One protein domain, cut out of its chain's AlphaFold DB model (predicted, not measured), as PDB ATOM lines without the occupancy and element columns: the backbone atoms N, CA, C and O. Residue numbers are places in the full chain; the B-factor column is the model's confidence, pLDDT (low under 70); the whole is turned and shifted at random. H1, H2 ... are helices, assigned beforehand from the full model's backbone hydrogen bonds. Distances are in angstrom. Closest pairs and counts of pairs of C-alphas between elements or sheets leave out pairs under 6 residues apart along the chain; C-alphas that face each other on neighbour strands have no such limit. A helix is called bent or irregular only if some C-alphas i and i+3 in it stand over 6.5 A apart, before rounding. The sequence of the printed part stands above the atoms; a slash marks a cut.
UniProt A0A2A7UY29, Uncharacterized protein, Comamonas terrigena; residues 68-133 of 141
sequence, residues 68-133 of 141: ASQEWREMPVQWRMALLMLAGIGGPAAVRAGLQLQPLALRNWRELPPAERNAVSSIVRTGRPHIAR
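This is residues 68 to 133 of the 141 residues of an uncharacterized protein of Comamonas terrigena (UniProt A0A2A7UY29). The longest helix, H5, crosses H2 in the body, and short H4 packs on H2's other flank; residues 128 to 133 stick out at one end and residues 92 to 97, with H3, at the other. The printed part has 66 residues with five named helices, H1 to H5 in chain order, and no named strand: all helix. It is compact, with a radius of gyration of the C-alphas of 11.6 A, yet elongated, 36 by 22 by 21 A.

H5, residues 114 to 131, touches H2, residues 77 to 86, with residues 120 to 124 alone, about perpendicular at 80 degrees; the closest C-alphas, Leu 83 and Val 120, are 6.1 A apart. H4, residues 101 to 106, touches H2 at a steep tilt of 51 degrees, opposite ways; the closest C-alphas, Arg 80 and Ala 105, are 5.4 A apart. H1, residues 68 to 74, is close to H2 but not clearly touching; the closest C-alphas, Trp 72 and Arg 80, are 7.4 A apart. H3, residues 92 to 96, touches no helix. Every O i to N i+4 pair is within hydrogen-bond range in H1 to H4, and 12 of 14 in H5.

H5 is 24.7 A long, ending at C-alpha 131 (-0.431, -70.229, -110.689), with a kink of 26 degrees near residue 125; it is irregular, but only just, C-alphas 126 and 129 being 6.9 A apart. H2 is 14.3 A long. H1 begins at C-alpha 68 (9.233, -56.816, -102.884).

The printed part has no cut and no long link. Residues 92 to 98 have pLDDT under 70.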
ATOM      1  N   ALA A  68       8.693 -56.089-101.743       85.00
ATOM      2  CA  ALA A  68       9.233 -56.816-102.884       85.00
ATOM      3  C   ALA A  68      10.623 -57.400-102.579       85.00
ATOM      4  O   ALA A  68      10.883 -58.562-102.874       85.00
ATOM      5  N   SER A  69      11.501 -56.642-101.914       86.62
ATOM      6  CA  SER A  69      12.791 -57.159-101.432       86.62
ATOM      7  C   SER A  69      12.636 -58.288-100.409       86.62
ATOM      8  O   SER A  69      13.426 -59.234-100.420       86.62
ATOM      9  N   GLN A  70      11.639 -58.199 -99.525       87.19
ATOM     10  CA  GLN A  70      11.315 -59.253 -98.566       87.19
ATOM     11  C   GLN A  70      10.830 -60.521 -99.280       87.19
ATOM     12  O   GLN A  70      11.418 -61.580 -99.077       87.19
ATOM     13  N   GLU A  71       9.822 -60.403-100.142       90.50
ATOM     14  CA  GLU A  71       9.257 -61.513-100.921       90.50
ATOM     15  C   GLU A  71      10.312 -62.167-101.816       90.50
ATOM     16  O   GLU A  71      10.434 -63.391-101.851       90.50
ATOM     17  N   TRP A  72      11.140 -61.357-102.481       91.94
ATOM     18  CA  TRP A  72      12.260 -61.846-103.277       91.94
ATOM     19  C   TRP A  72      13.219 -62.671-102.422       91.94
ATOM     20  O   TRP A  72      13.591 -63.769-102.818       91.94
ATOM     21  N   ARG A  73      13.586 -62.196-101.223       90.06
ATOM     22  CA  ARG A  73      14.508 -62.905-100.319       90.06
ATOM     23  C   ARG A  73      13.910 -64.177 -99.708       90.06
ATOM     24  O   ARG A  73      14.664 -65.102 -99.415       90.06
ATOM     25  N   GLU A  74      12.602 -64.233 -99.503       91.19
ATOM     26  CA  GLU A  74      11.916 -65.405 -98.942       91.19
ATOM     27  C   GLU A  74      11.649 -66.485-100.003       91.19
ATOM     28  O   GLU A  74      11.592 -67.672 -99.687       91.19
ATOM     29  N   MET A  75      11.565 -66.100-101.278       93.12
ATOM     30  CA  MET A  75      11.364 -67.024-102.393       93.12
ATOM     31  C   MET A  75      12.561 -67.977-102.572       93.12
ATOM     32  O   MET A  75      13.702 -67.506-102.564       93.12
ATOM     33  N   PRO A  76      12.358 -69.289-102.811       94.31
ATOM     34  CA  PRO A  76      13.456 -70.205-103.113       94.31
ATOM     35  C   PRO A  76      14.236 -69.784-104.365       94.31
ATOM     36  O   PRO A  76      13.665 -69.281-105.335       94.31
ATOM     37  N   VAL A  77      15.549 -70.030-104.370       92.50
ATOM     38  CA  VAL A  77      16.457 -69.590-105.447       92.50
ATOM     39  C   VAL A  77      16.021 -70.122-106.815       92.50
ATOM     40  O   VAL A  77      16.105 -69.402-107.806       92.50
ATOM     41  N   GLN A  78      15.485 -71.341-106.874       93.44
ATOM     42  CA  GLN A  78      14.996 -71.964-108.106       93.44
ATOM     43  C   GLN A  78      13.847 -71.163-108.734       93.44
ATOM     44  O   GLN A  78      13.827 -70.954-109.945       93.44
ATOM     45  N   TRP A  79      12.925 -70.658-107.910       94.31
ATOM     46  CA  TRP A  79      11.806 -69.834-108.371       94.31
ATOM     47  C   TRP A  79      12.271 -68.464-108.857       94.31
ATOM     48  O   TRP A  79      11.817 -68.001-109.900       94.31
ATOM     49  N   ARG A  80      13.246 -67.850-108.176       94.38
ATOM     50  CA  ARG A  80      13.866 -66.602-108.647       94.38
ATOM     51  C   ARG A  80      14.539 -66.789-110.002       94.38
ATOM     52  O   ARG A  80      14.328 -65.986-110.903       94.38
ATOM     53  N   MET A  81      15.310 -67.866-110.169       92.31
ATOM     54  CA  MET A  81      15.947 -68.200-111.448       92.31
ATOM     55  C   MET A  81      14.911 -68.417-112.556       92.31
ATOM     56  O   MET A  81      15.092 -67.906-113.657       92.31
ATOM     57  N   ALA A  82      13.811 -69.119-112.267       91.88
ATOM     58  CA  ALA A  82      12.719 -69.308-113.219       91.88
ATOM     59  C   ALA A  82      12.082 -67.976-113.644       91.88
ATOM     60  O   ALA A  82      11.870 -67.749-114.833       91.88
ATOM     61  N   LEU A  83      11.837 -67.067-112.695       93.38
ATOM     62  CA  LEU A  83      11.308 -65.734-112.989       93.38
ATOM     63  C   LEU A  83      12.271 -64.895-113.833       93.38
ATOM     64  O   LEU A  83      11.823 -64.230-114.763       93.38
ATOM     65  N   LEU A  84      13.577 -64.948-113.550       92.44
ATOM     66  CA  LEU A  84      14.590 -64.272-114.363       92.44
ATOM     67  C   LEU A  84      14.575 -64.800-115.804       92.44
ATOM     68  O   LEU A  84      14.496 -64.004-116.736       92.44
ATOM     69  N   MET A  85      14.539 -66.124-115.989       90.81
ATOM     70  CA  MET A  85      14.451 -66.734-117.321       90.81
ATOM     71  C   MET A  85      13.184 -66.320-118.075       90.81
ATOM     72  O   MET A  85      13.265 -65.943-119.243       90.81
ATOM     73  N   LEU A  86      12.020 -66.352-117.416       91.12
ATOM     74  CA  LEU A  86      10.749 -65.928-118.016       91.12
ATOM     75  C   LEU A  86      10.735 -64.433-118.358       91.12
ATOM     76  O   LEU A  86      10.132 -64.036-119.349       91.12
ATOM     77  N   ALA A  87      11.431 -63.611-117.572       90.44
ATOM     78  CA  ALA A  87      11.630 -62.191-117.848       90.44
ATOM     79  C   ALA A  87      12.633 -61.930-118.990       90.44
ATOM     80  O   ALA A  87      12.916 -60.774-119.301       90.44
ATOM     81  N   GLY A  88      13.188 -62.980-119.609       87.12
ATOM     82  CA  GLY A  88      14.198 -62.883-120.664       87.12
ATOM     83  C   GLY A  88      15.604 -62.555-120.150       87.12
ATOM     84  O   GLY A  88      16.527 -62.373-120.944       87.12
ATOM     85  N   ILE A  89      15.790 -62.507-118.830       84.62
ATOM     86  CA  ILE A  89      17.076 -62.267-118.179       84.62
ATOM     87  C   ILE A  89      17.829 -63.597-118.165       84.62
ATOM     88  O   ILE A  89      17.274 -64.625-117.791       84.62
ATOM     89  N   GLY A  90      19.085 -63.612-118.613       74.31
ATOM     90  CA  GLY A  90      19.851 -64.862-118.701       74.31
ATOM     91  C   GLY A  90      19.405 -65.806-119.829       74.31
ATOM     92  O   GLY A  90      19.705 -66.994-119.776       74.31
ATOM     93  N   GLY A  91      18.702 -65.301-120.853       74.12
ATOM     94  CA  GLY A  91      18.389 -66.064-122.068       74.12
ATOM     95  C   GLY A  91      19.633 -66.421-122.904       74.12
ATOM     96  O   GLY A  91      20.747 -66.012-122.571       74.12
ATOM     97  N   PRO A  92      19.484 -67.123-124.045       69.06
ATOM     98  CA  PRO A  92      20.613 -67.640-124.829       69.06
ATOM     99  C   PRO A  92      21.650 -66.582-125.222       69.06
ATOM    100  O   PRO A  92      22.842 -66.866-125.269       69.06
ATOM    101  N   ALA A  93      21.215 -65.345-125.480       64.38
ATOM    102  CA  ALA A  93      22.113 -64.226-125.761       64.38
ATOM    103  C   ALA A  93      22.939 -63.797-124.537       64.38
ATOM    104  O   ALA A  93      24.128 -63.522-124.666       64.38
ATOM    105  N   ALA A  94      22.335 -63.799-123.351       67.81
ATOM    106  CA  ALA A  94      23.005 -63.467-122.103       67.81
ATOM    107  C   ALA A  94      23.943 -64.596-121.639       67.81
ATOM    108  O   ALA A  94      25.046 -64.318-121.180       67.81
ATOM    109  N   VAL A  95      23.568 -65.863-121.852       64.62
ATOM    110  CA  VAL A  95      24.450 -67.021-121.610       64.62
ATOM    111  C   VAL A  95      25.682 -66.970-122.517       64.62
ATOM    112  O   VAL A  95      26.793 -67.196-122.045       64.62
ATOM    113  N   ARG A  96      25.522 -66.592-123.796       58.06
ATOM    114  CA  ARG A  96      26.658 -66.352-124.707       58.06
ATOM    115  C   ARG A  96      27.565 -65.208-124.245       58.06
ATOM    116  O   ARG A  96      28.758 -65.249-124.517       58.06
ATOM    117  N   ALA A  97      27.019 -64.226-123.529       66.69
ATOM    118  CA  ALA A  97      27.770 -63.141-122.900       66.69
ATOM    119  C   ALA A  97      28.352 -63.515-121.515       66.69
ATOM    120  O   ALA A  97      28.865 -62.648-120.814       66.69
ATOM    121  N   GLY A  98      28.265 -64.788-121.102       67.81
ATOM    122  CA  GLY A  98      28.796 -65.278-119.826       67.81
ATOM    123  C   GLY A  98      27.931 -64.962-118.602       67.81
ATOM    124  O   GLY A  98      28.369 -65.179-117.472       67.81
ATOM    125  N   LEU A  99      26.704 -64.462-118.789       73.56
ATOM    126  CA  LEU A  99      25.816 -64.119-117.683       73.56
ATOM    127  C   LEU A  99      25.235 -65.384-117.045       73.56
ATOM    128  O   LEU A  99      24.447 -66.109-117.653       73.56
ATOM    129  N   GLN A 100      25.602 -65.628-115.788       78.94
ATOM    130  CA  GLN A 100      25.068 -66.732-114.999       78.94
ATOM    131  C   GLN A 100      23.816 -66.292-114.228       78.94
ATOM    132  O   GLN A 100      23.813 -65.280-113.528       78.94
ATOM    133  N   LEU A 101      22.751 -67.089-114.320       83.75
ATOM    134  CA  LEU A 101      21.462 -66.824-113.669       83.75
ATOM    135  C   LEU A 101      21.503 -66.957-112.145       83.75
ATOM    136  O   LEU A 101      20.833 -66.209-111.436       83.75
ATOM    137  N   GLN A 102      22.275 -67.914-111.631       87.44
ATOM    138  CA  GLN A 102      22.311 -68.215-110.200       87.44
ATOM    139  C   GLN A 102      22.862 -67.040-109.365       87.44
ATOM    140  O   GLN A 102      22.197 -66.663-108.398       87.44
ATOM    141  N   PRO A 103      23.987 -66.387-109.730       87.56
ATOM    142  CA  PRO A 103      24.435 -65.179-109.041       87.56
ATOM    143  C   PRO A 103      23.395 -64.053-109.048       87.56
ATOM    144  O   PRO A 103      23.229 -63.383-108.036       87.56
ATOM    145  N   LEU A 104      22.660 -63.867-110.150       87.00
ATOM    146  CA  LEU A 104      21.603 -62.852-110.240       87.00
ATOM    147  C   LEU A 104      20.418 -63.162-109.320       87.00
ATOM    148  O   LEU A 104      19.890 -62.264-108.672       87.00
ATOM    149  N   ALA A 105      20.028 -64.431-109.208       89.69
ATOM    150  CA  ALA A 105      18.949 -64.864-108.322       89.69
ATOM    151  C   ALA A 105      19.280 -64.684-106.827       89.69
ATOM    152  O   ALA A 105      18.378 -64.543-105.997       89.69
ATOM    153  N   LEU A 106      20.565 -64.689-106.467       91.06
ATOM    154  CA  LEU A 106      21.020 -64.494-105.088       91.06
ATOM    155  C   LEU A 106      21.111 -63.017-104.676       91.06
ATOM    156  O   LEU A 106      21.153 -62.736-103.478       91.06
ATOM    157  N   ARG A 107      21.109 -62.083-105.634       88.94
ATOM    158  CA  ARG A 107      21.183 -60.644-105.359       88.94
ATOM    159  C   ARG A 107      19.957 -60.132-104.618       88.94
ATOM    160  O   ARG A 107      18.845 -60.654-104.765       88.94
ATOM    161  N   ASN A 108      20.155 -59.059-103.853       87.31
ATOM    162  CA  ASN A 108      19.021 -58.329-103.302       87.31
ATOM    163  C   ASN A 108      18.196 -57.724-104.440       87.31
ATOM    164  O   ASN A 108      18.735 -57.270-105.446       87.31
ATOM    165  N   TRP A 109      16.881 -57.642-104.246       89.62
ATOM    166  CA  TRP A 109      15.970 -57.089-105.247       89.62
ATOM    167  C   TRP A 109      16.390 -55.688-105.725       89.62
ATOM    168  O   TRP A 109      16.374 -55.409-106.919       89.62
ATOM    169  N   ARG A 110      16.863 -54.825-104.815       86.81
ATOM    170  CA  ARG A 110      17.313 -53.458-105.143       86.81
ATOM    171  C   ARG A 110      18.586 -53.401-105.999       86.81
ATOM    172  O   ARG A 110      18.807 -52.382-106.646       86.81
ATOM    173  N   GLU A 111      19.381 -54.469-106.028       86.88
ATOM    174  CA  GLU A 111      20.601 -54.567-106.844       86.88
ATOM    175  C   GLU A 111      20.300 -54.916-108.309       86.88
ATOM    176  O   GLU A 111      21.145 -54.697-109.175       86.88
ATOM    177  N   LEU A 112      19.106 -55.442-108.608       85.25
ATOM    178  CA  LEU A 112      18.669 -55.652-109.987       85.25
ATOM    179  C   LEU A 112      18.373 -54.298-110.650       85.25
ATOM    180  O   LEU A 112      17.682 -53.476-110.041       85.25
ATOM    181  N   PRO A 113      18.826 -54.047-111.891       87.38
ATOM    182  CA  PRO A 113      18.480 -52.840-112.632       87.38
ATOM    183  C   PRO A 113      16.960 -52.604-112.708       87.38
ATOM    184  O   PRO A 113      16.191 -53.566-112.795       87.38
ATOM    185  N   PRO A 114      16.485 -51.342-112.740       86.00
ATOM    186  CA  PRO A 114      15.052 -51.041-112.804       86.00
ATOM    187  C   PRO A 114      14.314 -51.736-113.959       86.00
ATOM    188  O   PRO A 114      13.199 -52.217-113.767       86.00
ATOM    189  N   ALA A 115      14.941 -51.840-115.135       86.69
ATOM    190  CA  ALA A 115      14.365 -52.526-116.293       86.69
ATOM    191  C   ALA A 115      14.132 -54.025-116.026       86.69
ATOM    192  O   ALA A 115      13.056 -54.546-116.317       86.69
ATOM    193  N   GLU A 116      15.102 -54.696-115.402       88.81
ATOM    194  CA  GLU A 116      15.008 -56.111-115.031       88.81
ATOM    195  C   GLU A 116      13.935 -56.342-113.962       88.81
ATOM    196  O   GLU A 116      13.106 -57.245-114.092       88.81
ATOM    197  N   ARG A 117      13.872 -55.472-112.945       91.94
ATOM    198  CA  ARG A 117      12.813 -55.521-111.924       91.94
ATOM    199  C   ARG A 117      11.421 -55.385-112.528       91.94
ATOM    200  O   ARG A 117      10.504 -56.110-112.134       91.94
ATOM    201  N   ASN A 118      11.255 -54.475-113.485       92.62
ATOM    202  CA  ASN A 118       9.985 -54.268-114.174       92.62
ATOM    203  C   ASN A 118       9.604 -55.484-115.023       92.62
ATOM    204  O   ASN A 118       8.443 -55.896-114.994       92.62
ATOM    205  N   ALA A 119      10.568 -56.092-115.722       92.94
ATOM    206  CA  ALA A 119      10.347 -57.310-116.496       92.94
ATOM    207  C   ALA A 119       9.881 -58.467-115.595       92.94
ATOM    208  O   ALA A 119       8.826 -59.051-115.843       92.94
ATOM    209  N   VAL A 120      10.585 -58.724-114.487       93.69
ATOM    210  CA  VAL A 120      10.187 -59.739-113.496       93.69
ATOM    211  C   VAL A 120       8.808 -59.434-112.903       93.69
ATOM    212  O   VAL A 120       7.952 -60.314-112.842       93.69
ATOM    213  N   SER A 121       8.546 -58.181-112.520       94.25
ATOM    214  CA  SER A 121       7.246 -57.776-111.962       94.25
ATOM    215  C   SER A 121       6.102 -57.970-112.961       94.25
ATOM    216  O   SER A 121       4.997 -58.342-112.565       94.25
ATOM    217  N   SER A 122       6.357 -57.744-114.253       94.75
ATOM    218  CA  SER A 122       5.393 -57.999-115.325       94.75
ATOM    219  C   SER A 122       5.030 -59.482-115.393       94.75
ATOM    220  O   SER A 122       3.849 -59.819-115.340       94.75
ATOM    221  N   ILE A 123       6.034 -60.369-115.394       95.25
ATOM    222  CA  ILE A 123       5.835 -61.827-115.387       95.25
ATOM    223  C   ILE A 123       5.062 -62.290-114.149       95.25
ATOM    224  O   ILE A 123       4.140 -63.093-114.261       95.25
ATOM    225  N   VAL A 124       5.392 -61.778-112.960       94.25
ATOM    226  CA  VAL A 124       4.661 -62.135-111.733       94.25
ATOM    227  C   VAL A 124       3.205 -61.670-111.817       94.25
ATOM    228  O   VAL A 124       2.295 -62.430-111.484       94.25
ATOM    229  N   ARG A 125       2.957 -60.446-112.299       94.38
ATOM    230  CA  ARG A 125       1.601 -59.890-112.424       94.38
ATOM    231  C   ARG A 125       0.734 -60.707-113.380       94.38
ATOM    232  O   ARG A 125      -0.430 -60.945-113.064       94.38
ATOM    233  N   THR A 126       1.290 -61.141-114.509       95.00
ATOM    234  CA  THR A 126       0.570 -61.950-115.503       95.00
ATOM    235  C   THR A 126       0.452 -63.413-115.086       95.00
ATOM    236  O   THR A 126      -0.587 -64.021-115.315       95.00
ATOM    237  N   GLY A 127       1.463 -63.980-114.423       91.38
ATOM    238  CA  GLY A 127       1.478 -65.381-113.997       91.38
ATOM    239  C   GLY A 127       0.637 -65.673-112.751       91.38
ATOM    240  O   GLY A 127       0.053 -66.755-112.644       91.38
ATOM    241  N   ARG A 128       0.524 -64.717-111.816       93.19
ATOM    242  CA  ARG A 128      -0.159 -64.904-110.520       93.19
ATOM    243  C   ARG A 128      -1.571 -65.496-110.644       93.19
ATOM    244  O   ARG A 128      -1.840 -66.457-109.925       93.19
ATOM    245  N   PRO A 129      -2.473 -65.008-111.519       93.62
ATOM    246  CA  PRO A 129      -3.825 -65.560-111.630       93.62
ATOM    247  C   PRO A 129      -3.858 -67.021-112.094       93.62
ATOM    248  O   PRO A 129      -4.784 -67.746-111.736       93.62
ATOM    249  N   HIS A 130      -2.868 -67.454-112.880       91.81
ATOM    250  CA  HIS A 130      -2.788 -68.821-113.391       91.81
ATOM    251  C   HIS A 130      -2.216 -69.772-112.340       91.81
ATOM    252  O   HIS A 130      -2.821 -70.804-112.067       91.81
ATOM    253  N   ILE A 131      -1.103 -69.397-111.699       89.69
ATOM    254  CA  ILE A 131      -0.431 -70.229-110.689       89.69
ATOM    255  C   ILE A 131      -1.284 -70.353-109.421       89.69
ATOM    256  O   ILE A 131      -1.422 -71.447-108.881       89.69
ATOM    257  N   ALA A 132      -1.928 -69.269-108.978       88.44
ATOM    258  CA  ALA A 132      -2.754 -69.277-107.767       88.44
ATOM    259  C   ALA A 132      -3.975 -70.213-107.856       88.44
ATOM    260  O   ALA A 132      -4.534 -70.590-106.830       88.44
ATOM    261  N   ARG A 133      -4.399 -70.594-109.069       90.75
ATOM    262  CA  ARG A 133      -5.526 -71.514-109.297       90.75
ATOM    263  C   ARG A 133      -5.110 -72.991-109.332       90.75
ATOM    264  O   ARG A 133      -5.982 -73.855-109.384       90.75
TER     265      ARG A 133